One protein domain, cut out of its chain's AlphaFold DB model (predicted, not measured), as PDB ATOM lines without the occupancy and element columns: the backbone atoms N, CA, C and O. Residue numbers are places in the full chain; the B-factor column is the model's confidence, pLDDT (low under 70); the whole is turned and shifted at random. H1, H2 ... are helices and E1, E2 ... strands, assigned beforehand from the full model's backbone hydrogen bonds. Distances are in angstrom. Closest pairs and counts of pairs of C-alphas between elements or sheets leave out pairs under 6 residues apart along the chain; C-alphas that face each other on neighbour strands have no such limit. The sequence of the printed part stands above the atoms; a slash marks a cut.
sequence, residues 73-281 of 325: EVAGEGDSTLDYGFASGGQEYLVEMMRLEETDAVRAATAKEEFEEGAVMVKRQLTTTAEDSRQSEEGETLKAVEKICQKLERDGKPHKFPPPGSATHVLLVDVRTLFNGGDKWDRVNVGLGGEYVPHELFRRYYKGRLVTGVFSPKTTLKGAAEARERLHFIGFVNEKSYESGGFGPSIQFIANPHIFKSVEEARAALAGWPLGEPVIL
ATOM      1  N   GLU A  73      56.847  22.043 -12.279       96.88
ATOM      2  CA  GLU A  73      55.671  21.815 -13.141       96.88
ATOM      3  C   GLU A  73      55.761  20.524 -13.977       96.88
ATOM      4  O   GLU A  73      55.675  20.517 -15.208       96.88
ATOM      5  N   VAL A  74      55.949  19.388 -13.305       97.31
ATOM      6  CA  VAL A  74      55.997  18.082 -13.981       97.31
ATOM      7  C   VAL A  74      54.612  17.621 -14.413       97.31
ATOM      8  O   VAL A  74      53.606  17.988 -13.813       97.31
ATOM      9  N   ALA A  75      54.553  16.771 -15.437       97.62
ATOM     10  CA  ALA A  75      53.293  16.216 -15.920       97.62
ATOM     11  C   ALA A  75      52.546  15.449 -14.813       97.62
ATOM     12  O   ALA A  75      53.098  14.541 -14.183       97.62
ATOM     13  N   GLY A  76      51.287  15.825 -14.609       97.44
ATOM     14  CA  GLY A  76      50.322  15.121 -13.779       97.44
ATOM     15  C   GLY A  76      49.365  14.266 -14.613       97.44
ATOM     16  O   GLY A  76      49.647  13.877 -15.745       97.44
ATOM     17  N   GLU A  77      48.202  13.968 -14.043       97.19
ATOM     18  CA  GLU A  77      47.106  13.309 -14.755       97.19
ATOM     19  C   GLU A  77      46.491  14.250 -15.806       97.19
ATOM     20  O   GLU A  77      46.160  15.401 -15.504       97.19
ATOM     21  N   GLY A  78      46.284  13.752 -17.027       92.81
ATOM     22  CA  GLY A  78      45.677  14.526 -18.112       92.81
ATOM     23  C   GLY A  78      46.552  15.700 -18.560       92.81
ATOM     24  O   GLY A  78      47.711  15.513 -18.916       92.81
ATOM     25  N   ASP A  79      45.978  16.902 -18.575       94.25
ATOM     26  CA  ASP A  79      46.646  18.170 -18.895       94.25
ATOM     27  C   ASP A  79      47.137  18.922 -17.644       94.25
ATOM     28  O   ASP A  79      47.568  20.070 -17.734       94.25
ATOM     29  N   SER A  80      47.050  18.296 -16.466       96.94
ATOM     30  CA  SER A  80      47.480  18.916 -15.217       96.94
ATOM     31  C   SER A  80      48.990  18.840 -15.016       96.94
ATOM     32  O   SER A  80      49.675  17.971 -15.558       96.94
ATOM     33  N   THR A  81      49.501  19.740 -14.184       97.50
ATOM     34  CA  THR A  81      50.879  19.725 -13.690       97.50
ATOM     35  C   THR A  81      50.901  19.454 -12.190       97.50
ATOM     36  O   THR A  81      49.914  19.708 -11.496       97.50
ATOM     37  N   LEU A  82      52.023  18.930 -11.705       98.44
ATOM     38  CA  LEU A  82      52.381  18.837 -10.293       98.44
ATOM     39  C   LEU A  82      53.543  19.790 -10.028       98.44
ATOM     40  O   LEU A  82      54.457  19.865 -10.853       98.44
ATOM     41  N   ASP A  83      53.530  20.479  -8.891       98.44
ATOM     42  CA  ASP A  83      54.515  21.533  -8.611       98.44
ATOM     43  C   ASP A  83      55.955  21.015  -8.688       98.44
ATOM     44  O   ASP A  83      56.806  21.653  -9.303       98.44
ATOM     45  N   TYR A  84      56.235  19.822  -8.146       98.62
ATOM     46  CA  TYR A  84      57.587  19.261  -8.148       98.62
ATOM     47  C   TYR A  84      57.649  17.768  -8.460       98.62
ATOM     48  O   TYR A  84      56.869  16.966  -7.954       98.62
ATOM     49  N   GLY A  85      58.676  17.367  -9.212       98.44
ATOM     50  CA  GLY A  85      59.106  15.974  -9.325       98.44
ATOM     51  C   GLY A  85      60.610  15.827  -9.109       98.44
ATOM     52  O   GLY A  85      61.389  16.526  -9.756       98.44
ATOM     53  N   PHE A  86      61.044  14.914  -8.239       98.44
ATOM     54  CA  PHE A  86      62.467  14.731  -7.924       98.44
ATOM     55  C   PHE A  86      62.805  13.320  -7.438       98.44
ATOM     56  O   PHE A  86      61.945  12.594  -6.950       98.44
ATOM     57  N   ALA A  87      64.085  12.962  -7.530       98.00
ATOM     58  CA  ALA A  87      64.630  11.711  -7.014       98.00
ATOM     59  C   ALA A  87      65.420  11.968  -5.727       98.00
ATOM     60  O   ALA A  87      66.242  12.883  -5.685       98.00
ATOM     61  N   SER A  88      65.218  11.154  -4.693       97.94
ATOM     62  CA  SER A  88      66.036  11.189  -3.477       97.94
ATOM     63  C   SER A  88      66.026   9.833  -2.777       97.94
ATOM     64  O   SER A  88      65.006   9.152  -2.737       97.94
ATOM     65  N   GLY A  89      67.179   9.401  -2.256       94.62
ATOM     66  CA  GLY A  89      67.302   8.120  -1.548       94.62
ATOM     67  C   GLY A  89      66.881   6.890  -2.368       94.62
ATOM     68  O   GLY A  89      66.420   5.910  -1.795       94.62
ATOM     69  N   GLY A  90      67.001   6.946  -3.701       94.44
ATOM     70  CA  GLY A  90      66.551   5.880  -4.608       94.44
ATOM     71  C   GLY A  90      65.042   5.856  -4.881       94.44
ATOM     72  O   GLY A  90      64.571   4.932  -5.539       94.44
ATOM     73  N   GLN A  91      64.297   6.857  -4.409       96.25
ATOM     74  CA  GLN A  91      62.853   6.987  -4.577       96.25
ATOM     75  C   GLN A  91      62.522   8.219  -5.432       96.25
ATOM     76  O   GLN A  91      63.063   9.302  -5.210       96.25
ATOM     77  N   GLU A  92      61.616   8.064  -6.400       98.06
ATOM     78  CA  GLU A  92      61.015   9.201  -7.109       98.06
ATOM     79  C   GLU A  92      59.840   9.749  -6.293       98.06
ATOM     80  O   GLU A  92      59.014   8.980  -5.791       98.06
ATOM     81  N   TYR A  93      59.741  11.070  -6.205       98.69
ATOM     82  CA  TYR A  93      58.660  11.805  -5.564       98.69
ATOM     83  C   TYR A  93      57.967  12.695  -6.588       98.69
ATOM     84  O   TYR A  93      58.628  13.389  -7.362       98.69
ATOM     85  N   LEU A  94      56.637  12.693  -6.556       98.75
ATOM     86  CA  LEU A  94      55.796  13.682  -7.218       98.75
ATOM     87  C   LEU A  94      55.032  14.437  -6.134       98.75
ATOM     88  O   LEU A  94      54.342  13.819  -5.318       98.75
ATOM     89  N   VAL A  95      55.186  15.753  -6.105       98.81
ATOM     90  CA  VAL A  95      54.673  16.616  -5.046       98.81
ATOM     91  C   VAL A  95      53.765  17.675  -5.645       98.81
ATOM     92  O   VAL A  95      54.180  18.435  -6.515       98.81
ATOM     93  N   GLU A  96      52.540  17.727  -5.139       98.81
ATOM     94  CA  GLU A  96      51.631  18.859  -5.311       98.81
ATOM     95  C   GLU A  96      51.562  19.621  -3.995       98.81
ATOM     96  O   GLU A  96      51.593  19.028  -2.914       98.81
ATOM     97  N   MET A  97      51.410  20.930  -4.075       98.56
ATOM     98  CA  MET A  97      51.285  21.824  -2.948       98.56
ATOM     99  C   MET A  97      49.947  22.561  -3.013       98.56
ATOM    100  O   MET A  97      49.348  22.822  -4.061       98.56
ATOM    101  N   MET A  98      49.401  22.862  -1.842       97.88
ATOM    102  CA  MET A  98      48.226  23.711  -1.727       97.88
ATOM    103  C   MET A  98      48.192  24.417  -0.383       97.88
ATOM    104  O   MET A  98      48.828  23.995   0.583       97.88
ATOM    105  N   ARG A  99      47.388  25.475  -0.309       96.81
ATOM    106  CA  ARG A  99      47.141  26.212   0.927       96.81
ATOM    107  C   ARG A  99      45.686  26.098   1.340       96.81
ATOM    108  O   ARG A  99      44.784  26.230   0.513       96.81
ATOM    109  N   LEU A 100      45.445  25.888   2.631       95.44
ATOM    110  CA  LEU A 100      44.107  26.017   3.203       95.44
ATOM    111  C   LEU A 100      43.858  27.460   3.620       95.44
ATOM    112  O   LEU A 100      43.818  27.768   4.802       95.44
ATOM    113  N   GLU A 101      43.688  28.340   2.641       91.88
ATOM    114  CA  GLU A 101      43.403  29.760   2.873       91.88
ATOM    115  C   GLU A 101      42.211  29.974   3.806       91.88
ATOM    116  O   GLU A 101      41.267  29.168   3.829       91.88
ATOM    117  N   GLU A 102      42.261  31.094   4.526       88.69
ATOM    118  CA  GLU A 102      41.179  31.545   5.391       88.69
ATOM    119  C   GLU A 102      39.860  31.630   4.616       88.69
ATOM    120  O   GLU A 102      39.775  32.271   3.564       88.69
ATOM    121  N   THR A 103      38.836  30.953   5.132       89.38
ATOM    122  CA  THR A 103      37.524  30.872   4.491       89.38
ATOM    123  C   THR A 103      36.684  32.108   4.796       89.38
ATOM    124  O   THR A 103      36.850  32.756   5.829       89.38
ATOM    125  N   ASP A 104      35.698  32.386   3.943       88.19
ATOM    126  CA  ASP A 104      34.715  33.443   4.203       88.19
ATOM    127  C   ASP A 104      33.965  33.220   5.526       88.19
ATOM    128  O   ASP A 104      33.596  34.177   6.201       88.19
ATOM    129  N   ALA A 105      33.765  31.956   5.927       86.88
ATOM    130  CA  ALA A 105      33.158  31.623   7.211       86.88
ATOM    131  C   ALA A 105      34.050  32.068   8.379       86.88
ATOM    132  O   ALA A 105      33.558  32.685   9.319       86.88
ATOM    133  N   VAL A 106      35.361  31.826   8.298       85.88
ATOM    134  CA  VAL A 106      36.321  32.297   9.305       85.88
ATOM    135  C   VAL A 106      36.396  33.824   9.346       85.88
ATOM    136  O   VAL A 106      36.384  34.395  10.438       85.88
ATOM    137  N   ARG A 107      36.422  34.491   8.187       86.88
ATOM    138  CA  ARG A 107      36.416  35.964   8.124       86.88
ATOM    139  C   ARG A 107      35.157  36.540   8.761       86.88
ATOM    140  O   ARG A 107      35.246  37.423   9.603       86.88
ATOM    141  N   ALA A 108      33.994  35.972   8.447       85.50
ATOM    142  CA  ALA A 108      32.723  36.373   9.048       85.50
ATOM    143  C   ALA A 108      32.649  36.091  10.563       85.50
ATOM    144  O   ALA A 108      31.919  36.778  11.272       85.50
ATOM    145  N   ALA A 109      33.407  35.110  11.060       84.06
ATOM    146  CA  ALA A 109      33.534  34.793  12.485       84.06
ATOM    147  C   ALA A 109      34.613  35.625  13.210       84.06
ATOM    148  O   ALA A 109      34.904  35.378  14.387       84.06
ATOM    149  N   THR A 110      35.248  36.575  12.519       84.75
ATOM    150  CA  THR A 110      36.286  37.432  13.088       84.75
ATOM    151  C   THR A 110      35.696  38.769  13.517       84.75
ATOM    152  O   THR A 110      35.045  39.463  12.741       84.75
ATOM    153  N   ALA A 111      35.923  39.134  14.778       82.94
ATOM    154  CA  ALA A 111      35.409  40.355  15.382       82.94
ATOM    155  C   ALA A 111      36.547  41.236  15.904       82.94
ATOM    156  O   ALA A 111      37.560  40.743  16.406       82.94
ATOM    157  N   LYS A 112      36.337  42.550  15.832       83.94
ATOM    158  CA  LYS A 112      37.181  43.566  16.461       83.94
ATOM    159  C   LYS A 112      36.542  43.976  17.785       83.94
ATOM    160  O   LYS A 112      35.357  44.297  17.825       83.94
ATOM    161  N   GLU A 113      37.315  43.959  18.855       83.69
ATOM    162  CA  GLU A 113      36.922  44.455  20.169       83.69
ATOM    163  C   GLU A 113      37.854  45.606  20.541       83.69
ATOM    164  O   GLU A 113      39.075  45.449  20.543       83.69
ATOM    165  N   GLU A 114      37.274  46.778  20.784       86.25
ATOM    166  CA  GLU A 114      38.005  47.965  21.220       86.25
ATOM    167  C   GLU A 114      37.854  48.098  22.735       86.25
ATOM    168  O   GLU A 114      36.747  48.034  23.268       86.25
ATOM    169  N   PHE A 115      38.976  48.258  23.424       84.88
ATOM    170  CA  PHE A 115      39.045  48.424  24.867       84.88
ATOM    171  C   PHE A 115      39.243  49.894  25.238       84.88
ATOM    172  O   PHE A 115      39.628  50.728  24.410       84.88
ATOM    173  N   GLU A 116      39.007  50.206  26.516       76.69
ATOM    174  CA  GLU A 116      39.376  51.500  27.090       76.69
ATOM    175  C   GLU A 116      40.862  51.800  26.802       76.69
ATOM    176  O   GLU A 116      41.686  50.892  26.716       76.69
ATOM    177  N   GLU A 117      41.187  53.080  26.590       79.88
ATOM    178  CA  GLU A 117      42.508  53.566  26.138       79.88
ATOM    179  C   GLU A 117      42.865  53.290  24.660       79.88
ATOM    180  O   GLU A 117      43.969  53.606  24.221       79.88
ATOM    181  N   GLY A 118      41.922  52.786  23.852       79.69
ATOM    182  CA  GLY A 118      42.091  52.649  22.398       79.69
ATOM    183  C   GLY A 118      42.835  51.385  21.961       79.69
ATOM    184  O   GLY A 118      43.211  51.263  20.795       79.69
ATOM    185  N   ALA A 119      43.046  50.434  22.876       80.19
ATOM    186  CA  ALA A 119      43.574  49.121  22.529       80.19
ATOM    187  C   ALA A 119      42.554  48.337  21.687       80.19
ATOM    188  O   ALA A 119      41.362  48.321  21.978       80.19
ATOM    189  N   VAL A 120      43.029  47.658  20.645       80.94
ATOM    190  CA  VAL A 120      42.203  46.862  19.731       80.94
ATOM    191  C   VAL A 120      42.629  45.402  19.815       80.94
ATOM    192  O   VAL A 120      43.805  45.091  19.640       80.94
ATOM    193  N   MET A 121      41.671  44.498  20.002       81.38
ATOM    194  CA  MET A 121      41.865  43.059  19.838       81.38
ATOM    195  C   MET A 121      41.044  42.552  18.665       81.38
ATOM    196  O   MET A 121      39.843  42.791  18.571       81.38
ATOM    197  N   VAL A 122      41.693  41.793  17.791       80.81
ATOM    198  CA  VAL A 122      41.023  41.024  16.746       80.81
ATOM    199  C   VAL A 122      40.911  39.586  17.236       80.81
ATOM    200  O   VAL A 122      41.916  38.965  17.588       80.81
ATOM    201  N   LYS A 123      39.687  39.059  17.302       80.06
ATOM    202  CA  LYS A 123      39.400  37.705  17.783       80.06
ATOM    203  C   LYS A 123      38.681  36.894  16.714       80.06
ATOM    204  O   LYS A 123      37.656  37.319  16.190       80.06
ATOM    205  N   ARG A 124      39.187  35.691  16.443       81.69
ATOM    206  CA  ARG A 124      38.491  34.673  15.648       81.69
ATOM    207  C   ARG A 124      37.656  33.801  16.582       81.69
ATOM    208  O   ARG A 124      38.223  33.102  17.419       81.69
ATOM    209  N   GLN A 125      36.333  33.825  16.441       81.06
ATOM    210  CA  GLN A 125      35.414  33.071  17.299       81.06
ATOM    211  C   GLN A 125      34.761  31.919  16.534       81.06
ATOM    212  O   GLN A 125      33.605  31.996  16.132       81.06
ATOM    213  N   LEU A 126      35.501  30.821  16.365       83.56
ATOM    214  CA  LEU A 126      34.903  29.563  15.922       83.56
ATOM    215  C   LEU A 126      34.265  28.873  17.123       83.56
ATOM    216  O   LEU A 126      34.935  28.627  18.125       83.56
ATOM    217  N   THR A 127      32.970  28.570  17.043       80.00
ATOM    218  CA  THR A 127      32.249  27.935  18.155       80.00
ATOM    219  C   THR A 127      31.302  26.858  17.647       80.00
ATOM    220  O   THR A 127      30.692  26.989  16.589       80.00
ATOM    221  N   THR A 128      31.147  25.784  18.420       79.81
ATOM    222  CA  THR A 128      30.208  24.692  18.105       79.81
ATOM    223  C   THR A 128      28.744  25.141  18.139       79.81
ATOM    224  O   THR A 128      27.883  24.477  17.566       79.81
ATOM    225  N   THR A 129      28.461  26.269  18.796       81.62
ATOM    226  CA  THR A 129      27.129  26.869  18.950       81.62
ATOM    227  C   THR A 129      26.905  28.091  18.054       81.62
ATOM    228  O   THR A 129      25.961  28.840  18.295       81.62
ATOM    229  N   ALA A 130      27.764  28.329  17.056       82.56
ATOM    230  CA  ALA A 130      27.584  29.426  16.107       82.56
ATOM    231  C   ALA A 130      26.261  29.281  15.332       82.56
ATOM    232  O   ALA A 130      25.864  28.170  14.972       82.56
ATOM    233  N   GLU A 131      25.594  30.405  15.040       83.75
ATOM    234  CA  GLU A 131      24.357  30.417  14.241       83.75
ATOM    235  C   GLU A 131      24.588  29.808  12.850       83.75
ATOM    236  O   GLU A 131      23.815  28.967  12.383       83.75
ATOM    237  N   ASP A 132      25.700  30.181  12.211       87.06
ATOM    238  CA  ASP A 132      26.206  29.485  11.039       87.06
ATOM    239  C   ASP A 132      27.177  28.388  11.473       87.06
ATOM    240  O   ASP A 132      28.324  28.650  11.824       87.06
ATOM    241  N   SER A 133      26.748  27.131  11.362       89.06
ATOM    242  CA  SER A 133      27.590  25.962  11.659       89.06
ATOM    243  C   SER A 133      28.915  25.913  10.882       89.06
ATOM    244  O   SER A 133      29.813  25.179  11.273       89.06
ATOM    245  N   ARG A 134      29.058  26.646   9.767       89.50
ATOM    246  CA  ARG A 134      30.339  26.762   9.046       89.50
ATOM    247  C   ARG A 134      31.379  27.554   9.845       89.50
ATOM    248  O   ARG A 134      32.565  27.352   9.635       89.50
ATOM    249  N   GLN A 135      30.947  28.394  10.782       90.06
ATOM    250  CA  GLN A 135      31.788  29.162  11.705       90.06
ATOM    251  C   GLN A 135      32.177  28.333  12.945       90.06
ATOM    252  O   GLN A 135      32.184  28.822  14.075       90.06
ATOM    253  N   SER A 136      32.491  27.051  12.743       92.12
ATOM    254  CA  SER A 136      32.917  26.123  13.793       92.12
ATOM    255  C   SER A 136      34.178  25.372  13.371       92.12
ATOM    256  O   SER A 136      34.496  25.274  12.183       92.12
ATOM    257  N   GLU A 137      34.902  24.806  14.337       92.69
ATOM    258  CA  GLU A 137      36.083  23.986  14.042       92.69
ATOM    259  C   GLU A 137      35.710  22.729  13.236       92.69
ATOM    260  O   GLU A 137      36.443  22.293  12.353       92.69
ATOM    261  N   GLU A 138      34.528  22.162  13.459       94.12
ATOM    262  CA  GLU A 138      34.008  21.035  12.681       94.12
ATOM    263  C   GLU A 138      33.687  21.438  11.238       94.12
ATOM    264  O   GLU A 138      33.976  20.675  10.314       94.12
ATOM    265  N   GLY A 139      33.115  22.632  11.042       94.06
ATOM    266  CA  GLY A 139      32.841  23.197   9.721       94.06
ATOM    267  C   GLY A 139      34.120  23.406   8.909       94.06
ATOM    268  O   GLY A 139      34.206  22.953   7.767       94.06
ATOM    269  N   GLU A 140      35.142  23.996   9.526       95.81
ATOM    270  CA  GLU A 140      36.445  24.219   8.891       95.81
ATOM    271  C   GLU A 140      37.218  22.916   8.649       95.81
ATOM    272  O   GLU A 140      37.846  22.755   7.603       95.81
ATOM    273  N   THR A 141      37.106  21.931   9.549       96.75
ATOM    274  CA  THR A 141      37.668  20.588   9.325       96.75
ATOM    275  C   THR A 141      37.026  19.940   8.098       96.75
ATOM    276  O   THR A 141      37.732  19.444   7.222       96.75
ATOM    277  N   LEU A 142      35.692  19.973   7.989       96.75
ATOM    278  CA  LEU A 142      34.985  19.433   6.826       96.75
ATOM    279  C   LEU A 142      35.381  20.171   5.540       96.75
ATOM    280  O   LEU A 142      35.575  19.535   4.504       96.75
ATOM    281  N   LYS A 143      35.555  21.497   5.608       97.25
ATOM    282  CA  LYS A 143      35.998  22.295   4.464       97.25
ATOM    283  C   LYS A 143      37.427  21.959   4.035       97.25
ATOM    284  O   LYS A 143      37.702  21.930   2.836       97.25
ATOM    285  N   ALA A 144      38.321  21.667   4.978       98.06
ATOM    286  CA  ALA A 144      39.672  21.198   4.688       98.06
ATOM    287  C   ALA A 144      39.659  19.849   3.953       98.06
ATOM    288  O   ALA A 144      40.327  19.714   2.927       98.06
ATOM    289  N   VAL A 145      38.854  18.883   4.421       98.50
ATOM    290  CA  VAL A 145      38.667  17.591   3.733       98.50
ATOM    291  C   VAL A 145      38.139  17.816   2.316       98.50
ATOM    292  O   VAL A 145      38.688  17.269   1.365       98.50
ATOM    293  N   GLU A 146      37.119  18.664   2.157       98.00
ATOM    294  CA  GLU A 146      36.541  18.995   0.852       98.00
ATOM    295  C   GLU A 146      37.576  19.594  -0.108       98.00
ATOM    296  O   GLU A 146      37.715  19.094  -1.223       98.00
ATOM    297  N   LYS A 147      38.322  20.621   0.322       97.94
ATOM    298  CA  LYS A 147      39.349  21.278  -0.505       97.94
ATOM    299  C   LYS A 147      40.443  20.297  -0.927       97.94
ATOM    300  O   LYS A 147      40.873  20.340  -2.077       97.94
ATOM    301  N   ILE A 148      40.884  19.422  -0.018       98.50
ATOM    302  CA  ILE A 148      41.879  18.398  -0.345       98.50
ATOM    303  C   ILE A 148      41.304  17.430  -1.374       98.50
ATOM    304  O   ILE A 148      41.918  17.268  -2.418       98.50
ATOM    305  N   CYS A 149      40.126  16.838  -1.148       98.25
ATOM    306  CA  CYS A 149      39.530  15.905  -2.108       98.25
ATOM    307  C   CYS A 149      39.332  16.552  -3.491       98.25
ATOM    308  O   CYS A 149      39.760  15.984  -4.489       98.25
ATOM    309  N   GLN A 150      38.794  17.774  -3.557       96.62
ATOM    310  CA  GLN A 150      38.593  18.512  -4.813       96.62
ATOM    311  C   GLN A 150      39.892  18.778  -5.586       96.62
ATOM    312  O   GLN A 150      39.853  18.967  -6.795       96.62
ATOM    313  N   LYS A 151      41.056  18.776  -4.929       96.44
ATOM    314  CA  LYS A 151      42.349  18.917  -5.612       96.44
ATOM    315  C   LYS A 151      42.675  17.699  -6.497       96.44
ATOM    316  O   LYS A 151      43.441  17.836  -7.446       96.44
ATOM    317  N   LEU A 152      42.092  16.533  -6.205       96.94
ATOM    318  CA  LEU A 152      42.338  15.261  -6.895       96.94
ATOM    319  C   LEU A 152      41.331  14.971  -8.018       96.94
ATOM    320  O   LEU A 152      41.432  13.935  -8.674       96.94
ATOM    321  N   GLU A 153      40.355  15.850  -8.241       96.38
ATOM    322  CA  GLU A 153      39.286  15.640  -9.215       96.38
ATOM    323  C   GLU A 153      38.930  16.932  -9.949       96.38
ATOM    324  O   GLU A 153      38.840  18.005  -9.356       96.38
ATOM    325  N   ARG A 154      38.714  16.820 -11.261       95.69
ATOM    326  CA  ARG A 154      38.168  17.886 -12.100       95.69
ATOM    327  C   ARG A 154      37.191  17.288 -13.114       95.69
ATOM    328  O   ARG A 154      37.537  16.372 -13.856       95.69
ATOM    329  N   ASP A 155      35.978  17.834 -13.168       94.31
ATOM    330  CA  ASP A 155      34.907  17.454 -14.102       94.31
ATOM    331  C   ASP A 155      34.549  15.952 -14.121       94.31
ATOM    332  O   ASP A 155      34.290  15.348 -15.163       94.31
ATOM    333  N   GLY A 156      34.510  15.342 -12.940       93.06
ATOM    334  CA  GLY A 156      34.242  13.927 -12.698       93.06
ATOM    335  C   GLY A 156      35.402  13.002 -13.059       93.06
ATOM    336  O   GLY A 156      35.180  11.798 -13.194       93.06
ATOM    337  N   LYS A 157      36.607  13.539 -13.271       95.00
ATOM    338  CA  LYS A 157      37.793  12.776 -13.674       95.00
ATOM    339  C   LYS A 157      38.950  12.996 -12.700       95.00
ATOM    340  O   LYS A 157      39.062  14.085 -12.136       95.00
ATOM    341  N   PRO A 158      39.848  12.006 -12.549       96.44
ATOM    342  CA  PRO A 158      41.079  12.190 -11.795       96.44
ATOM    343  C   PRO A 158      41.879  13.407 -12.281       96.44
ATOM    344  O   PRO A 158      41.980  13.660 -13.481       96.44
ATOM    345  N   HIS A 159      42.441  14.158 -11.336       96.56
ATOM    346  CA  HIS A 159      43.236  15.363 -11.566       96.56
ATOM    347  C   HIS A 159      44.497  15.341 -10.687       96.56
ATOM    348  O   HIS A 159      44.512  14.717  -9.624       96.56
ATOM    349  N   LYS A 160      45.555  16.035 -11.125       96.81
ATOM    350  CA  LYS A 160      46.880  16.107 -10.487       96.81
ATOM    351  C   LYS A 160      47.674  14.807 -10.512       96.81
ATOM    352  O   LYS A 160      48.620  14.704 -11.286       96.81
ATOM    353  N   PHE A 161      47.338  13.816  -9.694       97.88
ATOM    354  CA  PHE A 161      48.202  12.640  -9.552       97.88
ATOM    355  C   PHE A 161      47.855  11.527 -10.552       97.88
ATOM    356  O   PHE A 161      46.692  11.103 -10.611       97.88
ATOM    357  N   PRO A 162      48.847  10.998 -11.296       96.88
ATOM    358  CA  PRO A 162      48.648   9.846 -12.170       96.88
ATOM    359  C   PRO A 162      48.305   8.578 -11.360       96.88
ATOM    360  O   PRO A 162      48.350   8.602 -10.123       96.88
ATOM    361  N   PRO A 163      47.949   7.449 -12.006       96.81
ATOM    362  CA  PRO A 163      47.797   6.185 -11.296       96.81
ATOM    363  C   PRO A 163      49.101   5.834 -10.562       96.81
ATOM    364  O   PRO A 163      50.177   6.131 -11.091       96.81
ATOM    365  N   PRO A 164      49.047   5.212  -9.369       94.31
ATOM    366  CA  PRO A 164      50.253   4.832  -8.642       94.31
ATOM    367  C   PRO A 164      51.199   3.989  -9.503       94.31
ATOM    368  O   PRO A 164      50.809   2.965 -10.066       94.31
ATOM    369  N   GLY A 165      52.447   4.440  -9.594       92.38
ATOM    370  CA  GLY A 165      53.543   3.743 -10.259       92.38
ATOM    371  C   GLY A 165      54.696   3.518  -9.287       92.38
ATOM    372  O   GLY A 165      54.487   3.165  -8.132       92.38
ATOM    373  N   SER A 166      55.927   3.749  -9.743       92.50
ATOM    374  CA  SER A 166      57.110   3.719  -8.874       92.50
ATOM    375  C   SER A 166      57.299   4.997  -8.051       92.50
ATOM    376  O   SER A 166      58.047   4.977  -7.076       92.50
ATOM    377  N   ALA A 167      56.665   6.106  -8.441       97.69
ATOM    378  CA  ALA A 167      56.799   7.381  -7.751       97.69
ATOM    379  C   ALA A 167      55.871   7.475  -6.532       97.69
ATOM    380  O   ALA A 167      54.712   7.066  -6.570       97.69
ATOM    381  N   THR A 168      56.377   8.078  -5.459       98.56
ATOM    382  CA  THR A 168      55.601   8.385  -4.257       98.56
ATOM    383  C   THR A 168      54.890   9.721  -4.447       98.56
ATOM    384  O   THR A 168      55.527  10.747  -4.679       98.56
ATOM    385  N   HIS A 169      53.563   9.710  -4.341       98.81
ATOM    386  CA  HIS A 169      52.712  10.891  -4.523       98.81
ATOM    387  C   HIS A 169      52.443  11.586  -3.186       98.81
ATOM    388  O   HIS A 169      51.858  10.982  -2.282       98.81
ATOM    389  N   VAL A 170      52.832  12.851  -3.065       98.88
ATOM    390  CA  VAL A 170      52.716  13.626  -1.824       98.88
ATOM    391  C   VAL A 170      51.949  14.916  -2.085       98.88
ATOM    392  O   VAL A 170      52.329  15.703  -2.942       98.88
ATOM    393  N   LEU A 171      50.899  15.165  -1.308       98.88
ATOM    394  CA  LEU A 171      50.228  16.461  -1.267       98.88
ATOM    395  C   LEU A 171      50.699  17.210  -0.023       98.88
ATOM    396  O   LEU A 171      50.395  16.788   1.094       98.88
ATOM    397  N   LEU A 172      51.424  18.310  -0.201       98.88
ATOM    398  CA  LEU A 172      51.807  19.200   0.891       98.88
ATOM    399  C   LEU A 172      50.756  20.295   1.071       98.88
ATOM    400  O   LEU A 172      50.438  21.045   0.151       98.88
ATOM    401  N   VAL A 173      50.214  20.391   2.277       98.69
ATOM    402  CA  VAL A 173      49.118  21.294   2.617       98.69
ATOM    403  C   VAL A 173      49.609  22.291   3.657       98.69
ATOM    404  O   VAL A 173      49.878  21.913   4.796       98.69
ATOM    405  N   ASP A 174      49.706  23.563   3.285       97.81
ATOM    406  CA  ASP A 174      49.921  24.656   4.234       97.81
ATOM    407  C   ASP A 174      48.670  24.818   5.106       97.81
ATOM    408  O   ASP A 174      47.597  25.196   4.621       97.81
ATOM    409  N   VAL A 175      48.817  24.505   6.396       96.44
ATOM    410  CA  VAL A 175      47.735  24.556   7.389       96.44
ATOM    411  C   VAL A 175      47.878  25.711   8.370       96.44
ATOM    412  O   VAL A 175      47.133  25.759   9.343       96.44
ATOM    413  N   ARG A 176      48.805  26.656   8.155       93.62
ATOM    414  CA  ARG A 176      49.064  27.754   9.109       93.62
ATOM    415  C   ARG A 176      47.799  28.552   9.457       93.62
ATOM    416  O   ARG A 176      47.622  28.973  10.591       93.62
ATOM    417  N   THR A 177      46.885  28.702   8.508       90.06
ATOM    418  CA  THR A 177      45.587  29.384   8.651       90.06
ATOM    419  C   THR A 177      44.503  28.509   9.293       90.06
ATOM    420  O   THR A 177      43.691  29.008  10.083       90.06
ATOM    421  N   LEU A 178      44.518  27.194   9.041       90.06
ATOM    422  CA  LEU A 178      43.604  26.231   9.662       90.06
ATOM    423  C   LEU A 178      43.973  26.050  11.142       90.06
ATOM    424  O   LEU A 178      45.023  25.506  11.471       90.06
ATOM    425  N   PHE A 179      43.123  26.536  12.050       89.50
ATOM    426  CA  PHE A 179      43.329  26.457  13.508       89.50
ATOM    427  C   PHE A 179      44.704  26.959  13.984       89.50
ATOM    428  O   PHE A 179      45.248  26.455  14.962       89.50
ATOM    429  N   ASN A 180      45.277  27.960  13.298       86.94
ATOM    430  CA  ASN A 180      46.627  28.457  13.598       86.94
ATOM    431  C   ASN A 180      47.691  27.333  13.536       86.94
ATOM    432  O   ASN A 180      48.551  27.190  14.415       86.94
ATOM    433  N   GLY A 181      47.562  26.467  12.527       89.44
ATOM    434  CA  GLY A 181      48.408  25.301  12.316       89.44
ATOM    435  C   GLY A 181      47.912  24.004  12.951       89.44
ATOM    436  O   GLY A 181      48.468  22.951  12.623       89.44
ATOM    437  N   GLY A 182      46.912  24.070  13.841       90.94
ATOM    438  CA  GLY A 182      46.265  22.928  14.490       90.94
ATOM    439  C   GLY A 182      47.206  21.986  15.247       90.94
ATOM    440  O   GLY A 182      48.442  22.075  15.199       90.94
ATOM    441  N   ASP A 183      46.626  21.012  15.934       94.31
ATOM    442  CA  ASP A 183      47.374  19.926  16.555       94.31
ATOM    443  C   ASP A 183      47.366  18.650  15.692       94.31
ATOM    444  O   ASP A 183      46.890  18.611  14.550       94.31
ATOM    445  N   LYS A 184      48.010  17.590  16.181       95.69
ATOM    446  CA  LYS A 184      48.082  16.324  15.441       95.69
ATOM    447  C   LYS A 184      46.705  15.674  15.252       95.69
ATOM    448  O   LYS A 184      46.520  14.942  14.288       95.69
ATOM    449  N   TRP A 185      45.754  15.913  16.151       96.62
ATOM    450  CA  TRP A 185      44.409  15.357  16.071       96.62
ATOM    451  C   TRP A 185      43.564  16.088  15.042       96.62
ATOM    452  O   TRP A 185      42.810  15.425  14.337       96.62
ATOM    453  N   ASP A 186      43.739  17.397  14.861       96.88
ATOM    454  CA  ASP A 186      43.121  18.111  13.736       96.88
ATOM    455  C   ASP A 186      43.573  17.501  12.397       96.88
ATOM    456  O   ASP A 186      42.752  17.163  11.544       96.88
ATOM    457  N   ARG A 187      44.878  17.233  12.251       97.88
ATOM    458  CA  ARG A 187      45.450  16.562  11.066       97.88
ATOM    459  C   ARG A 187      44.910  15.142  10.869       97.88
ATOM    460  O   ARG A 187      44.641  14.742   9.739       97.88
ATOM    461  N   VAL A 188      44.728  14.379  11.951       98.00
ATOM    462  CA  VAL A 188      44.129  13.032  11.893       98.00
ATOM    463  C   VAL A 188      42.646  13.100  11.516       98.00
ATOM    464  O   VAL A 188      42.222  12.316  10.669       98.00
ATOM    465  N   ASN A 189      41.873  14.049  12.060       98.06
ATOM    466  CA  ASN A 189      40.481  14.274  11.650       98.06
ATOM    467  C   ASN A 189      40.399  14.561  10.142       98.06
ATOM    468  O   ASN A 189      39.565  13.973   9.460       98.06
ATOM    469  N   VAL A 190      41.284  15.415   9.611       98.56
ATOM    470  CA  VAL A 190      41.309  15.736   8.176       98.56
ATOM    471  C   VAL A 190      41.765  14.542   7.336       98.56
ATOM    472  O   VAL A 190      41.113  14.205   6.358       98.56
ATOM    473  N   GLY A 191      42.873  13.889   7.684       98.31
ATOM    474  CA  GLY A 191      43.457  12.834   6.850       98.31
ATOM    475  C   GLY A 191      42.708  11.501   6.908       98.31
ATOM    476  O   GLY A 191      42.459  10.890   5.873       98.31
ATOM    477  N   LEU A 192      42.340  11.045   8.106       98.12
ATOM    478  CA  LEU A 192      41.789   9.702   8.344       98.12
ATOM    479  C   LEU A 192      40.341   9.717   8.834       98.12
ATOM    480  O   LEU A 192      39.598   8.781   8.558       98.12
ATOM    481  N   GLY A 193      39.934  10.783   9.520       97.88
ATOM    482  CA  GLY A 193      38.610  10.925  10.115       97.88
ATOM    483  C   GLY A 193      38.626  10.802  11.630       97.88
ATOM    484  O   GLY A 193      39.583  10.312  12.238       97.88
ATOM    485  N   GLY A 194      37.550  11.276  12.255       96.38
ATOM    486  CA  GLY A 194      37.415  11.289  13.709       96.38
ATOM    487  C   GLY A 194      37.392   9.890  14.336       96.38
ATOM    488  O   GLY A 194      37.674   9.744  15.522       96.38
ATOM    489  N   GLU A 195      37.124   8.837  13.560       95.31
ATOM    490  CA  GLU A 195      37.180   7.448  14.024       95.31
ATOM    491  C   GLU A 195      38.606   6.997  14.386       95.31
ATOM    492  O   GLU A 195      38.771   6.095  15.206       95.31
ATOM    493  N   TYR A 196      39.627   7.666  13.840       95.62
ATOM    494  CA  TYR A 196      41.041   7.424  14.148       95.62
ATOM    495  C   TYR A 196      41.573   8.330  15.265       95.62
ATOM    496  O   TYR A 196      42.747   8.246  15.635       95.62
ATOM    497  N   VAL A 197      40.719   9.184  15.835       95.31
ATOM    498  CA  VAL A 197      41.064  10.025  16.981       95.31
ATOM    499  C   VAL A 197      40.668   9.294  18.272       95.31
ATOM    500  O   VAL A 197      39.493   8.946  18.456       95.31
ATOM    501  N   PRO A 198      41.624   9.032  19.185       90.69
ATOM    502  CA  PRO A 198      41.400   8.138  20.319       90.69
ATOM    503  C   PRO A 198      40.479   8.734  21.384       90.69
ATOM    504  O   PRO A 198      39.712   8.001  21.999       90.69
ATOM    505  N   HIS A 199      40.540  10.048  21.606       90.56
ATOM    506  CA  HIS A 199      39.773  10.713  22.655       90.56
ATOM    507  C   HIS A 199      38.564  11.442  22.063       90.56
ATOM    508  O   HIS A 199      38.724  12.241  21.142       90.56
ATOM    509  N   GLU A 200      37.369  11.221  22.617       89.19
ATOM    510  CA  GLU A 200      36.125  11.801  22.082       89.19
ATOM    511  C   GLU A 200      36.131  13.332  22.058       89.19
ATOM    512  O   GLU A 200      35.660  13.920  21.094       89.19
ATOM    513  N   LEU A 201      36.749  13.973  23.057       88.81
ATOM    514  CA  LEU A 201      36.908  15.436  23.103       88.81
ATOM    515  C   LEU A 201      37.661  16.039  21.904       88.81
ATOM    516  O   LEU A 201      37.518  17.227  21.653       88.81
ATOM    517  N   PHE A 202      38.464  15.252  21.182       92.31
ATOM    518  CA  PHE A 202      39.205  15.719  20.002       92.31
ATOM    519  C   PHE A 202      38.552  15.283  18.681       92.31
ATOM    520  O   PHE A 202      39.084  15.544  17.601       92.31
ATOM    521  N   ARG A 203      37.413  14.585  18.744       95.25
ATOM    522  CA  ARG A 203      36.651  14.185  17.559       95.25
ATOM    523  C   ARG A 203      35.769  15.333  17.100       95.25
ATOM    524  O   ARG A 203      35.099  15.978  17.901       95.25
ATOM    525  N   ARG A 204      35.719  15.546  15.788       93.25
ATOM    526  CA  ARG A 204      34.879  16.582  15.178       93.25
ATOM    527  C   ARG A 204      33.531  16.004  14.759       93.25
ATOM    528  O   ARG A 204      33.483  15.050  13.983       93.25
ATOM    529  N   TYR A 205      32.438  16.593  15.243       94.00
ATOM    530  CA  TYR A 205      31.071  16.202  14.889       94.00
ATOM    531  C   TYR A 205      30.336  17.355  14.209       94.00
ATOM    532  O   TYR A 205      29.802  18.247  14.861       94.00
ATOM    533  N   TYR A 206      30.250  17.317  12.884       93.44
ATOM    534  CA  TYR A 206      29.517  18.324  12.130       93.44
ATOM    535  C   TYR A 206      28.044  17.927  12.006       93.44
ATOM    536  O   TYR A 206      27.718  16.870  11.460       93.44
ATOM    537  N   LYS A 207      27.133  18.761  12.529       90.75
ATOM    538  CA  LYS A 207      25.675  18.504  12.530       90.75
ATOM    539  C   LYS A 207      25.315  17.114  13.083       90.75
ATOM    540  O   LYS A 207      24.507  16.385  12.507       90.75
ATOM    541  N   GLY A 208      25.968  16.727  14.183       90.38
ATOM    542  CA  GLY A 208      25.759  15.445  14.865       90.38
ATOM    543  C   GLY A 208      26.382  14.227  14.172       90.38
ATOM    544  O   GLY A 208      26.213  13.108  14.650       90.38
ATOM    545  N   ARG A 209      27.108  14.410  13.063       94.00
ATOM    546  CA  ARG A 209      27.805  13.330  12.353       94.00
ATOM    547  C   ARG A 209      29.308  13.473  12.520       94.00
ATOM    548  O   ARG A 209      29.848  14.561  12.345       94.00
ATOM    549  N   LEU A 210      29.972  12.364  12.829       96.25
ATOM    550  CA  LEU A 210      31.429  12.313  12.900       96.25
ATOM    551  C   LEU A 210      32.023  12.705  11.542       96.25
ATOM    552  O   LEU A 210      31.616  12.163  10.511       96.25
ATOM    553  N   VAL A 211      32.966  13.645  11.545       96.31
ATOM    554  CA  VAL A 211      33.685  14.049  10.336       96.31
ATOM    555  C   VAL A 211      34.556  12.886   9.868       96.31
ATOM    556  O   VAL A 211      35.387  12.366  10.613       96.31
ATOM    557  N   THR A 212      34.348  12.480   8.621       97.75
ATOM    558  CA  THR A 212      35.156  11.474   7.924       97.75
ATOM    559  C   THR A 212      36.305  12.169   7.194       97.75
ATOM    560  O   THR A 212      36.054  13.180   6.533       97.75
ATOM    561  N   GLY A 213      37.526  11.644   7.289       98.31
ATOM    562  CA  GLY A 213      38.711  12.250   6.676       98.31
ATOM    563  C   GLY A 213      38.916  11.849   5.217       98.31
ATOM    564  O   GLY A 213      38.257  10.944   4.722       98.31
ATOM    565  N   VAL A 214      39.874  12.477   4.539       98.69
ATOM    566  CA  VAL A 214      40.170  12.304   3.103       98.69
ATOM    567  C   VAL A 214      40.302  10.832   2.704       98.69
ATOM    568  O   VAL A 214      39.738  10.405   1.697       98.69
ATOM    569  N   PHE A 215      41.002  10.035   3.514       98.56
ATOM    570  CA  PHE A 215      41.198   8.612   3.260       98.56
ATOM    571  C   PHE A 215      40.106   7.720   3.857       98.56
ATOM    572  O   PHE A 215      40.192   6.502   3.745       98.56
ATOM    573  N   SER A 216      39.056   8.248   4.483       97.81
ATOM    574  CA  SER A 216      37.979   7.397   4.992       97.81
ATOM    575  C   SER A 216      37.167   6.829   3.818       97.81
ATOM    576  O   SER A 216      36.761   7.577   2.923       97.81
ATOM    577  N   PRO A 217      36.855   5.518   3.793       97.00
ATOM    578  CA  PRO A 217      35.965   4.945   2.779       97.00
ATOM    579  C   PRO A 217      34.526   5.479   2.890       97.00
ATOM    580  O   PRO A 217      33.735   5.321   1.965       97.00
ATOM    581  N   LYS A 218      34.176   6.121   4.014       97.25
ATOM    582  CA  LYS A 218      32.864   6.745   4.247       97.25
ATOM    583  C   LYS A 218      32.754   8.149   3.649       97.25
ATOM    584  O   LYS A 218      31.657   8.700   3.604       97.25
ATOM    585  N   THR A 219      33.863   8.742   3.207       97.88
ATOM    586  CA  THR A 219      33.867  10.077   2.607       97.88
ATOM    587  C   THR A 219      33.365  10.015   1.173       97.88
ATOM    588  O   THR A 219      34.001   9.418   0.301       97.88
ATOM    589  N   THR A 220      32.222  10.664   0.947       96.00
ATOM    590  CA  THR A 220      31.514  10.751  -0.340       96.00
ATOM    591  C   THR A 220      31.755  12.073  -1.074       96.00
ATOM    592  O   THR A 220      31.048  12.388  -2.030       96.00
ATOM    593  N   LEU A 221      32.716  12.877  -0.608       96.56
ATOM    594  CA  LEU A 221      33.105  14.124  -1.263       96.56
ATOM    595  C   LEU A 221      33.740  13.828  -2.626       96.56
ATOM    596  O   LEU A 221      34.389  12.798  -2.816       96.56
ATOM    597  N   LYS A 222      33.553  14.747  -3.573       97.00
ATOM    598  CA  LYS A 222      34.175  14.662  -4.896       97.00
ATOM    599  C   LYS A 222      35.698  14.618  -4.769       97.00
ATOM    600  O   LYS A 222      36.249  15.399  -3.998       97.00
ATOM    601  N   GLY A 223      36.347  13.696  -5.479       97.62
ATOM    602  CA  GLY A 223      37.792  13.481  -5.389       97.62
ATOM    603  C   GLY A 223      38.254  12.573  -4.246       97.62
ATOM    604  O   GLY A 223      39.440  12.270  -4.138       97.62
ATOM    605  N   ALA A 224      37.354  12.114  -3.366       98.00
ATOM    606  CA  ALA A 224      37.741  11.235  -2.262       98.00
ATOM    607  C   ALA A 224      38.144   9.828  -2.739       98.00
ATOM    608  O   ALA A 224      39.011   9.201  -2.130       98.00
ATOM    609  N   ALA A 225      37.535   9.318  -3.816       98.06
ATOM    610  CA  ALA A 225      37.938   8.040  -4.404       98.06
ATOM    611  C   ALA A 225      39.340   8.150  -5.009       98.06
ATOM    612  O   ALA A 225      40.222   7.359  -4.686       98.06
ATOM    613  N   GLU A 226      39.570   9.216  -5.764       98.31
ATOM    614  CA  GLU A 226      40.830   9.554  -6.405       98.31
ATOM    615  C   GLU A 226      41.942   9.738  -5.364       98.31
ATOM    616  O   GLU A 226      43.032   9.196  -5.528       98.31
ATOM    617  N   ALA A 227      41.660  10.414  -4.245       98.31
ATOM    618  CA  ALA A 227      42.604  10.536  -3.137       98.31
ATOM    619  C   ALA A 227      42.987   9.167  -2.551       98.31
ATOM    620  O   ALA A 227      44.172   8.894  -2.368       98.31
ATOM    621  N   ARG A 228      42.011   8.284  -2.297       98.31
ATOM    622  CA  ARG A 228      42.276   6.932  -1.774       98.31
ATOM    623  C   ARG A 228      43.068   6.070  -2.756       98.31
ATOM    624  O   ARG A 228      43.894   5.281  -2.311       98.31
ATOM    625  N   GLU A 229      42.841   6.228  -4.052       98.00
ATOM    626  CA  GLU A 229      43.466   5.404  -5.088       98.00
ATOM    627  C   GLU A 229      44.841   5.911  -5.532       98.00
ATOM    628  O   GLU A 229      45.643   5.115  -6.010       98.00
ATOM    629  N   ARG A 230      45.121   7.217  -5.418       98.31
ATOM    630  CA  ARG A 230      46.280   7.842  -6.085       98.31
ATOM    631  C   ARG A 230      47.238   8.563  -5.151       98.31
ATOM    632  O   ARG A 230      48.414   8.679  -5.484       98.31
ATOM    633  N   LEU A 231      46.781   9.059  -4.005       98.56
ATOM    634  CA  LEU A 231      47.616   9.864  -3.115       98.56
ATOM    635  C   LEU A 231      48.270   8.991  -2.043       98.56
ATOM    636  O   LEU A 231      47.564   8.381  -1.248       98.56
ATOM    637  N   HIS A 232      49.604   8.956  -1.969       98.75
ATOM    638  CA  HIS A 232      50.302   8.152  -0.958       98.75
ATOM    639  C   HIS A 232      50.326   8.857   0.403       98.75
ATOM    640  O   HIS A 232      50.065   8.228   1.430       98.75
ATOM    641  N   PHE A 233      50.606  10.164   0.415       98.88
ATOM    642  CA  PHE A 233      50.710  10.946   1.645       98.88
ATOM    643  C   PHE A 233      50.034  12.309   1.542       98.88
ATOM    644  O   PHE A 233      50.143  12.994   0.526       98.88
ATOM    645  N   ILE A 234      49.432  12.741   2.650       98.88
ATOM    646  CA  ILE A 234      49.139  14.155   2.909       98.88
ATOM    647  C   ILE A 234      50.161  14.642   3.933       98.88
ATOM    648  O   ILE A 234      50.200  14.116   5.045       98.88
ATOM    649  N   GLY A 235      50.992  15.615   3.573       98.69
ATOM    650  CA  GLY A 235      51.913  16.292   4.485       98.69
ATOM    651  C   GLY A 235      51.341  17.633   4.925       98.69
ATOM    652  O   GLY A 235      51.235  18.553   4.125       98.69
ATOM    653  N   PHE A 236      50.980  17.770   6.196       98.69
ATOM    654  CA  PHE A 236      50.485  19.027   6.752       98.69
ATOM    655  C   PHE A 236      51.651  19.882   7.238       98.69
ATOM    656  O   PHE A 236      52.349  19.491   8.177       98.69
ATOM    657  N   VAL A 237      51.835  21.048   6.622       98.19
ATOM    658  CA  VAL A 237      52.950  21.963   6.878       98.19
ATOM    659  C   VAL A 237      52.493  23.105   7.783       98.19
ATOM    660  O   VAL A 237      51.560  23.839   7.454       98.19
ATOM    661  N   ASN A 238      53.142  23.250   8.939       96.44
ATOM    662  CA  ASN A 238      52.875  24.315   9.910       96.44
ATOM    663  C   ASN A 238      54.167  25.050  10.283       96.44
ATOM    664  O   ASN A 238      54.695  24.906  11.390       96.44
ATOM    665  N   GLU A 239      54.701  25.800   9.328       93.62
ATOM    666  CA  GLU A 239      55.936  26.559   9.492       93.62
ATOM    667  C   GLU A 239      55.725  27.780  10.406       93.62
ATOM    668  O   GLU A 239      54.762  28.532  10.249       93.62
ATOM    669  N   LYS A 240      56.633  27.982  11.371       88.44
ATOM    670  CA  LYS A 240      56.574  29.102  12.336       88.44
ATOM    671  C   LYS A 240      57.870  29.908  12.435       88.44
ATOM    672  O   LYS A 240      57.822  31.089  12.793       88.44
ATOM    673  N   SER A 241      59.021  29.277  12.195       87.88
ATOM    674  CA  SER A 241      60.326  29.919  12.370       87.88
ATOM    675  C   SER A 241      60.810  30.662  11.126       87.88
ATOM    676  O   SER A 241      61.431  31.703  11.308       87.88
ATOM    677  N   TYR A 242      60.455  30.218   9.911       91.81
ATOM    678  CA  TYR A 242      60.945  30.774   8.635       91.81
ATOM    679  C   TYR A 242      62.471  30.913   8.626       91.81
ATOM    680  O   TYR A 242      63.029  32.006   8.555       91.81
ATOM    681  N   GLU A 243      63.146  29.779   8.768       93.12
ATOM    682  CA  GLU A 243      64.601  29.686   8.796       93.12
ATOM    683  C   GLU A 243      65.057  28.525   7.914       93.12
ATOM    684  O   GLU A 243      64.290  27.600   7.635       93.12
ATOM    685  N   SER A 244      66.318  28.557   7.486       90.88
ATOM    686  CA  SER A 244      66.883  27.479   6.675       90.88
ATOM    687  C   SER A 244      66.820  26.147   7.428       90.88
ATOM    688  O   SER A 244      67.253  26.068   8.577       90.88
ATOM    689  N   GLY A 245      66.312  25.095   6.787       92.75
ATOM    690  CA  GLY A 245      66.084  23.799   7.433       92.75
ATOM    691  C   GLY A 245      64.789  23.718   8.250       92.75
ATOM    692  O   GLY A 245      64.481  22.652   8.785       92.75
ATOM    693  N   GLY A 246      64.018  24.806   8.365       92.88
ATOM    694  CA  GLY A 246      62.799  24.870   9.176       92.88
ATOM    695  C   GLY A 246      61.575  24.209   8.532       92.88
ATOM    696  O   GLY A 246      60.671  23.759   9.241       92.88
ATOM    697  N   PHE A 247      61.548  24.093   7.200       96.25
ATOM    698  CA  PHE A 247      60.384  23.579   6.475       96.25
ATOM    699  C   PHE A 247      60.138  22.095   6.765       96.25
ATOM    700  O   PHE A 247      59.033  21.720   7.149       96.25
ATOM    701  N   GLY A 248      61.161  21.248   6.632       96.38
ATOM    702  CA  GLY A 248      61.060  19.797   6.820       96.38
ATOM    703  C   GLY A 248      60.488  19.369   8.181       96.38
ATOM    704  O   GLY A 248      59.474  18.668   8.217       96.38
ATOM    705  N   PRO A 249      61.047  19.853   9.307       96.19
ATOM    706  CA  PRO A 249      60.521  19.597  10.651       96.19
ATOM    707  C   PRO A 249      59.084  20.086  10.882       96.19
ATOM    708  O   PRO A 249      58.424  19.635  11.819       96.19
ATOM    709  N   SER A 250      58.589  21.008  10.053       96.88
ATOM    710  CA  SER A 250      57.223  21.524  10.150       96.88
ATOM    711  C   SER A 250      56.174  20.640   9.461       96.88
ATOM    712  O   SER A 250      54.977  20.919   9.580       96.88
ATOM    713  N   ILE A 251      56.600  19.571   8.771       98.12
ATOM    714  CA  ILE A 251      55.719  18.640   8.064       98.12
ATOM    715  C   ILE A 251      55.328  17.468   8.970       98.12
ATOM    716  O   ILE A 251      56.170  16.767   9.531       98.12
ATOM    717  N   GLN A 252      54.026  17.201   9.053       98.25
ATOM    718  CA  GLN A 252      53.490  15.966   9.625       98.25
ATOM    719  C   GLN A 252      52.661  15.225   8.583       98.25
ATOM    720  O   GLN A 252      51.691  15.763   8.053       98.25
ATOM    721  N   PHE A 253      53.028  13.978   8.309       98.69
ATOM    722  CA  PHE A 253      52.413  13.159   7.278       98.69
ATOM    723  C   PHE A 253      51.291  12.274   7.826       98.69
ATOM    724  O   PHE A 253      51.377  11.729   8.929       98.69
ATOM    725  N   ILE A 254      50.267  12.066   7.005       98.69
ATOM    726  CA  ILE A 254      49.321  10.956   7.105       98.69
ATOM    727  C   ILE A 254      49.566  10.041   5.910       98.69
ATOM    728  O   ILE A 254      49.482  10.489   4.765       98.69
ATOM    729  N   ALA A 255      49.863   8.771   6.179       98.56
ATOM    730  CA  ALA A 255      49.982   7.745   5.151       98.56
ATOM    731  C   ALA A 255      48.599   7.237   4.739       98.56
ATOM    732  O   ALA A 255      47.743   7.022   5.602       98.56
ATOM    733  N   ASN A 256      48.393   7.009   3.446       98.50
ATOM    734  CA  ASN A 256      47.146   6.469   2.929       98.50
ATOM    735  C   ASN A 256      47.016   4.961   3.246       98.50
ATOM    736  O   ASN A 256      47.770   4.156   2.690       98.50
ATOM    737  N   PRO A 257      46.046   4.550   4.087       97.38
ATOM    738  CA  PRO A 257      45.852   3.147   4.457       97.38
ATOM    739  C   PRO A 257      45.287   2.273   3.324       97.38
ATOM    740  O   PRO A 257      45.225   1.058   3.477       97.38
ATOM    741  N   HIS A 258      44.848   2.862   2.206       97.50
ATOM    742  CA  HIS A 258      44.366   2.116   1.034       97.50
ATOM    743  C   HIS A 258      45.488   1.735   0.071       97.50
ATOM    744  O   HIS A 258      45.302   0.839  -0.748       97.50
ATOM    745  N   ILE A 259      46.643   2.399   0.174       97.06
ATOM    746  CA  ILE A 259      47.814   2.120  -0.663       97.06
ATOM    747  C   ILE A 259      48.837   1.285   0.109       97.06
ATOM    748  O   ILE A 259      49.333   0.289  -0.414       97.06
ATOM    749  N   PHE A 260      49.127   1.653   1.359       96.50
ATOM    750  CA  PHE A 260      50.088   0.927   2.187       96.50
ATOM    751  C   PHE A 260      49.410  -0.191   2.972       96.50
ATOM    752  O   PHE A 260      48.496   0.052   3.760       96.50
ATOM    753  N   LYS A 261      49.900  -1.419   2.805       92.31
ATOM    754  CA  LYS A 261      49.426  -2.603   3.537       92.31
ATOM    755  C   LYS A 261      50.011  -2.679   4.942       92.31
ATOM    756  O   LYS A 261      49.461  -3.379   5.792       92.31
ATOM    757  N   SER A 262      51.120  -1.982   5.187       93.56
ATOM    758  CA  SER A 262      51.775  -1.933   6.490       93.56
ATOM    759  C   SER A 262      52.410  -0.575   6.797       93.56
ATOM    760  O   SER A 262      52.639   0.269   5.927       93.56
ATOM    761  N   VAL A 263      52.725  -0.375   8.078       93.50
ATOM    762  CA  VAL A 263      53.470   0.789   8.579       93.50
ATOM    763  C   VAL A 263      54.883   0.832   7.992       93.50
ATOM    764  O   VAL A 263      55.421   1.910   7.731       93.50
ATOM    765  N   GLU A 264      55.484  -0.330   7.762       94.94
ATOM    766  CA  GLU A 264      56.824  -0.483   7.204       94.94
ATOM    767  C   GLU A 264      56.868  -0.026   5.746       94.94
ATOM    768  O   GLU A 264      57.798   0.685   5.374       94.94
ATOM    769  N   GLU A 265      55.845  -0.353   4.948       95.56
ATOM    770  CA  GLU A 265      55.727   0.120   3.564       95.56
ATOM    771  C   GLU A 265      55.618   1.650   3.505       95.56
ATOM    772  O   GLU A 265      56.345   2.293   2.747       95.56
ATOM    773  N   ALA A 266      54.786   2.251   4.364       96.81
ATOM    774  CA  ALA A 266      54.666   3.706   4.448       96.81
ATOM    775  C   ALA A 266      55.998   4.373   4.842       96.81
ATOM    776  O   ALA A 266      56.390   5.397   4.281       96.81
ATOM    777  N   ARG A 267      56.737   3.789   5.792       95.88
ATOM    778  CA  ARG A 267      58.061   4.299   6.182       95.88
ATOM    779  C   ARG A 267      59.089   4.145   5.072       95.88
ATOM    780  O   ARG A 267      59.879   5.060   4.876       95.88
ATOM    781  N   ALA A 268      59.079   3.023   4.355       95.25
ATOM    782  CA  ALA A 268      59.983   2.785   3.237       95.25
ATOM    783  C   ALA A 268      59.765   3.813   2.116       95.25
ATOM    784  O   ALA A 268      60.737   4.379   1.621       95.25
ATOM    785  N   ALA A 269      58.509   4.137   1.793       96.81
ATOM    786  CA  ALA A 269      58.174   5.132   0.771       96.81
ATOM    787  C   ALA A 269      58.676   6.556   1.106       96.81
ATOM    788  O   ALA A 269      59.006   7.335   0.209       96.81
ATOM    789  N   LEU A 270      58.796   6.905   2.392       96.69
ATOM    790  CA  LEU A 270      59.367   8.185   2.841       96.69
ATOM    791  C   LEU A 270      60.823   8.092   3.324       96.69
ATOM    792  O   LEU A 270      61.376   9.098   3.760       96.69
ATOM    793  N   ALA A 271      61.481   6.933   3.228       94.38
ATOM    794  CA  ALA A 271      62.850   6.765   3.725       94.38
ATOM    795  C   ALA A 271      63.869   7.648   2.981       94.38
ATOM    796  O   ALA A 271      64.871   8.053   3.567       94.38
ATOM    797  N   GLY A 272      63.598   7.958   1.710       94.00
ATOM    798  CA  GLY A 272      64.404   8.850   0.878       94.00
ATOM    799  C   GLY A 272      64.038  10.332   0.982       94.00
ATOM    800  O   GLY A 272      64.611  11.130   0.240       94.00
ATOM    801  N   TRP A 273      63.100  10.726   1.850       97.69
ATOM    802  CA  TRP A 273      62.660  12.119   1.961       97.69
ATOM    803  C   TRP A 273      63.828  13.042   2.368       97.69
ATOM    804  O   TRP A 273      64.457  12.800   3.399       97.69
ATOM    805  N   PRO A 274      64.148  14.096   1.589       96.94
ATOM    806  CA  PRO A 274      65.394  14.843   1.772       96.94
ATOM    807  C   PRO A 274      65.339  15.893   2.890       96.94
ATOM    808  O   PRO A 274      66.380  16.390   3.308       96.94
ATOM    809  N   LEU A 275      64.149  16.249   3.390       96.31
ATOM    810  CA  LEU A 275      63.971  17.365   4.330       96.31
ATOM    811  C   LEU A 275      63.892  16.892   5.788       96.31
ATOM    812  O   LEU A 275      62.982  17.253   6.531       96.31
ATOM    813  N   GLY A 276      64.847  16.055   6.187       92.88
ATOM    814  CA  GLY A 276      64.922  15.489   7.534       92.88
ATOM    815  C   GLY A 276      64.023  14.270   7.754       92.88
ATOM    816  O   GLY A 276      63.402  13.741   6.835       92.88
ATOM    817  N   GLU A 277      63.992  13.788   8.998       93.56
ATOM    818  CA  GLU A 277      63.253  12.576   9.347       93.56
ATOM    819  C   GLU A 277      61.729  12.807   9.278       93.56
ATOM    820  O   GLU A 277      61.202  13.626  10.036       93.56
ATOM    821  N   PRO A 278      60.993  12.069   8.426       94.94
ATOM    822  CA  PRO A 278      59.558  12.262   8.270       94.94
ATOM    823  C   PRO A 278      58.783  11.777   9.502       94.94
ATOM    824  O   PRO A 278      58.955  10.651   9.979       94.94
ATOM    825  N   VAL A 279      57.850  12.603   9.977       96.56
ATOM    826  CA  VAL A 279      56.910  12.242  11.046       96.56
ATOM    827  C   VAL A 279      55.597  11.767  10.429       96.56
ATOM    828  O   VAL A 279      54.826  12.577   9.924       96.56
ATOM    829  N   ILE A 280      55.315  10.463  10.498       97.50
ATOM    830  CA  ILE A 280      54.063   9.867  10.006       97.50
ATOM    831  C   ILE A 280      53.129   9.593  11.193       97.50
ATOM    832  O   ILE A 280      53.391   8.712  12.015       97.50
ATOM    833  N   LEU A 281      52.031  10.343  11.297       96.69
ATOM    834  CA  LEU A 281      51.161  10.355  12.480       96.69
ATOM    835  C   LEU A 281      50.430   9.027  12.714       96.69
ATOM    836  O   LEU A 281      50.248   8.627  13.862       96.69
TER     837      LEU A 281
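What this domain is: This is residues 73 to 281 of the 325 residues of an uncharacterized protein of Bradyrhizobium yuanmingense (UniProt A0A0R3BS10). The body is built on a strongly twisted sheet of six strands, with H2, H4, H5 and the long unnamed stretch of residues 192 to 223 gathered on one side of it, while H6 stands beside the strands. At one end of the body a two-stranded hairpin, E4 and E5, sticks out as an arm with residues 110 to 124, joined on through the short H1. The printed part has 209 residues with six named helices and eight named strands, in the order E1 E2 E3 H1 E4 E5 H2 E6 H3 H4 H5 E7 E8 H6. The large sheet is mixed, in the order E1 E2 E3 E6 E7 E8, and the class is mixed, helices and strands, with under half of the residues in named elements. The whole is compact by its radius of gyration of the C-alphas, 18.0 A, with an elongated outline spanning 62 by 40 by 36 A.

How they stand to each other: Begin at the first printed residue: E1, residues 73 to 75, E2, residues 81 to 88, and E3, residues 91 to 99, form a meander, each strand the antiparallel neighbour of the one before. Look for N 74 and O 82, 2.9 A apart, in the hairpin E1 and E2, and N 86 and O 93, 3.0 A apart, in the hairpin E2 and E3. E6, residues 168 to 174, is parallel to E3 at 24 degrees, with N 96 and O 170 at 3.0 A. E7, residues 233 to 237, is parallel to E6 at 27 degrees, with N 173 and O 235 at 2.8 A. E8, residues 251 to 255, forms an antiparallel hairpin with E7, with N 236 and O 252 at 2.8 A. Between E6 and E7 come H3, residues 178 to 181, H4, residues 184 to 191, and H5, residues 224 to 230: a strand-helix-strand unit, two parallel neighbour strands with helices between. H4 is on the sheet over E8, at a height over the sheet of 8.9 A; its closest C-alphas to E8 are those of Gly 191 and Ile 254, 6.2 A apart. H2, residues 137 to 151, only grazes the sheet with residues 144 to 151, and H5 only grazes it with residues 227 to 230. With residues 141 to 145 alone H2 touches H4, closest at the C-alphas of Val 145 and Val 190, 5.5 A, at a steep tilt of 46 degrees, the same way. With residues 149 to 150 alone it touches H5, closest at the C-alphas of Cys 149 and Ala 224, 5.0 A. H3 is close to H2 but not clearly touching, with the closest C-alphas, Glu 140 and Leu 178, 7.5 A apart. H6, residues 263 to 269, stands at the sheet's level, with the C-alphas of Ala 255 and Ala 266 its closest to E8, 6.2 A apart. H1, residues 104 to 108, is near H2, and beyond it the hairpin of E4, residues 110 to 114, and E5, residues 120 to 124, has N 113 and O 121 at 2.8 A. Every O i to N i+4 pair is within hydrogen-bond range in H1, H2, H4, H5 and H6; H3 is too short for one.

Where its parts are: Find C-alpha 73 at (55.671, 21.815, -13.141), where E1 begins. E2 runs 20.2 A and E3 25.4 A, from first to last C-alpha. H2 starts at (36.083, 23.986, 14.042) and runs 21.2 A; E6 runs 19.2 A. H6 ends at C-alpha 269, (58.174, 5.132, 0.771).

The domain as a whole: The C-alphas of Glu 117 and Gly 165 are the two farthest apart, 62.7 A. The printed part has no cut. The links E5 to H2, H2 to E6, H4 to H5 and E7 to E8 are long. The mean pLDDT of the printed part is 94.0, and no printed residue is under 70.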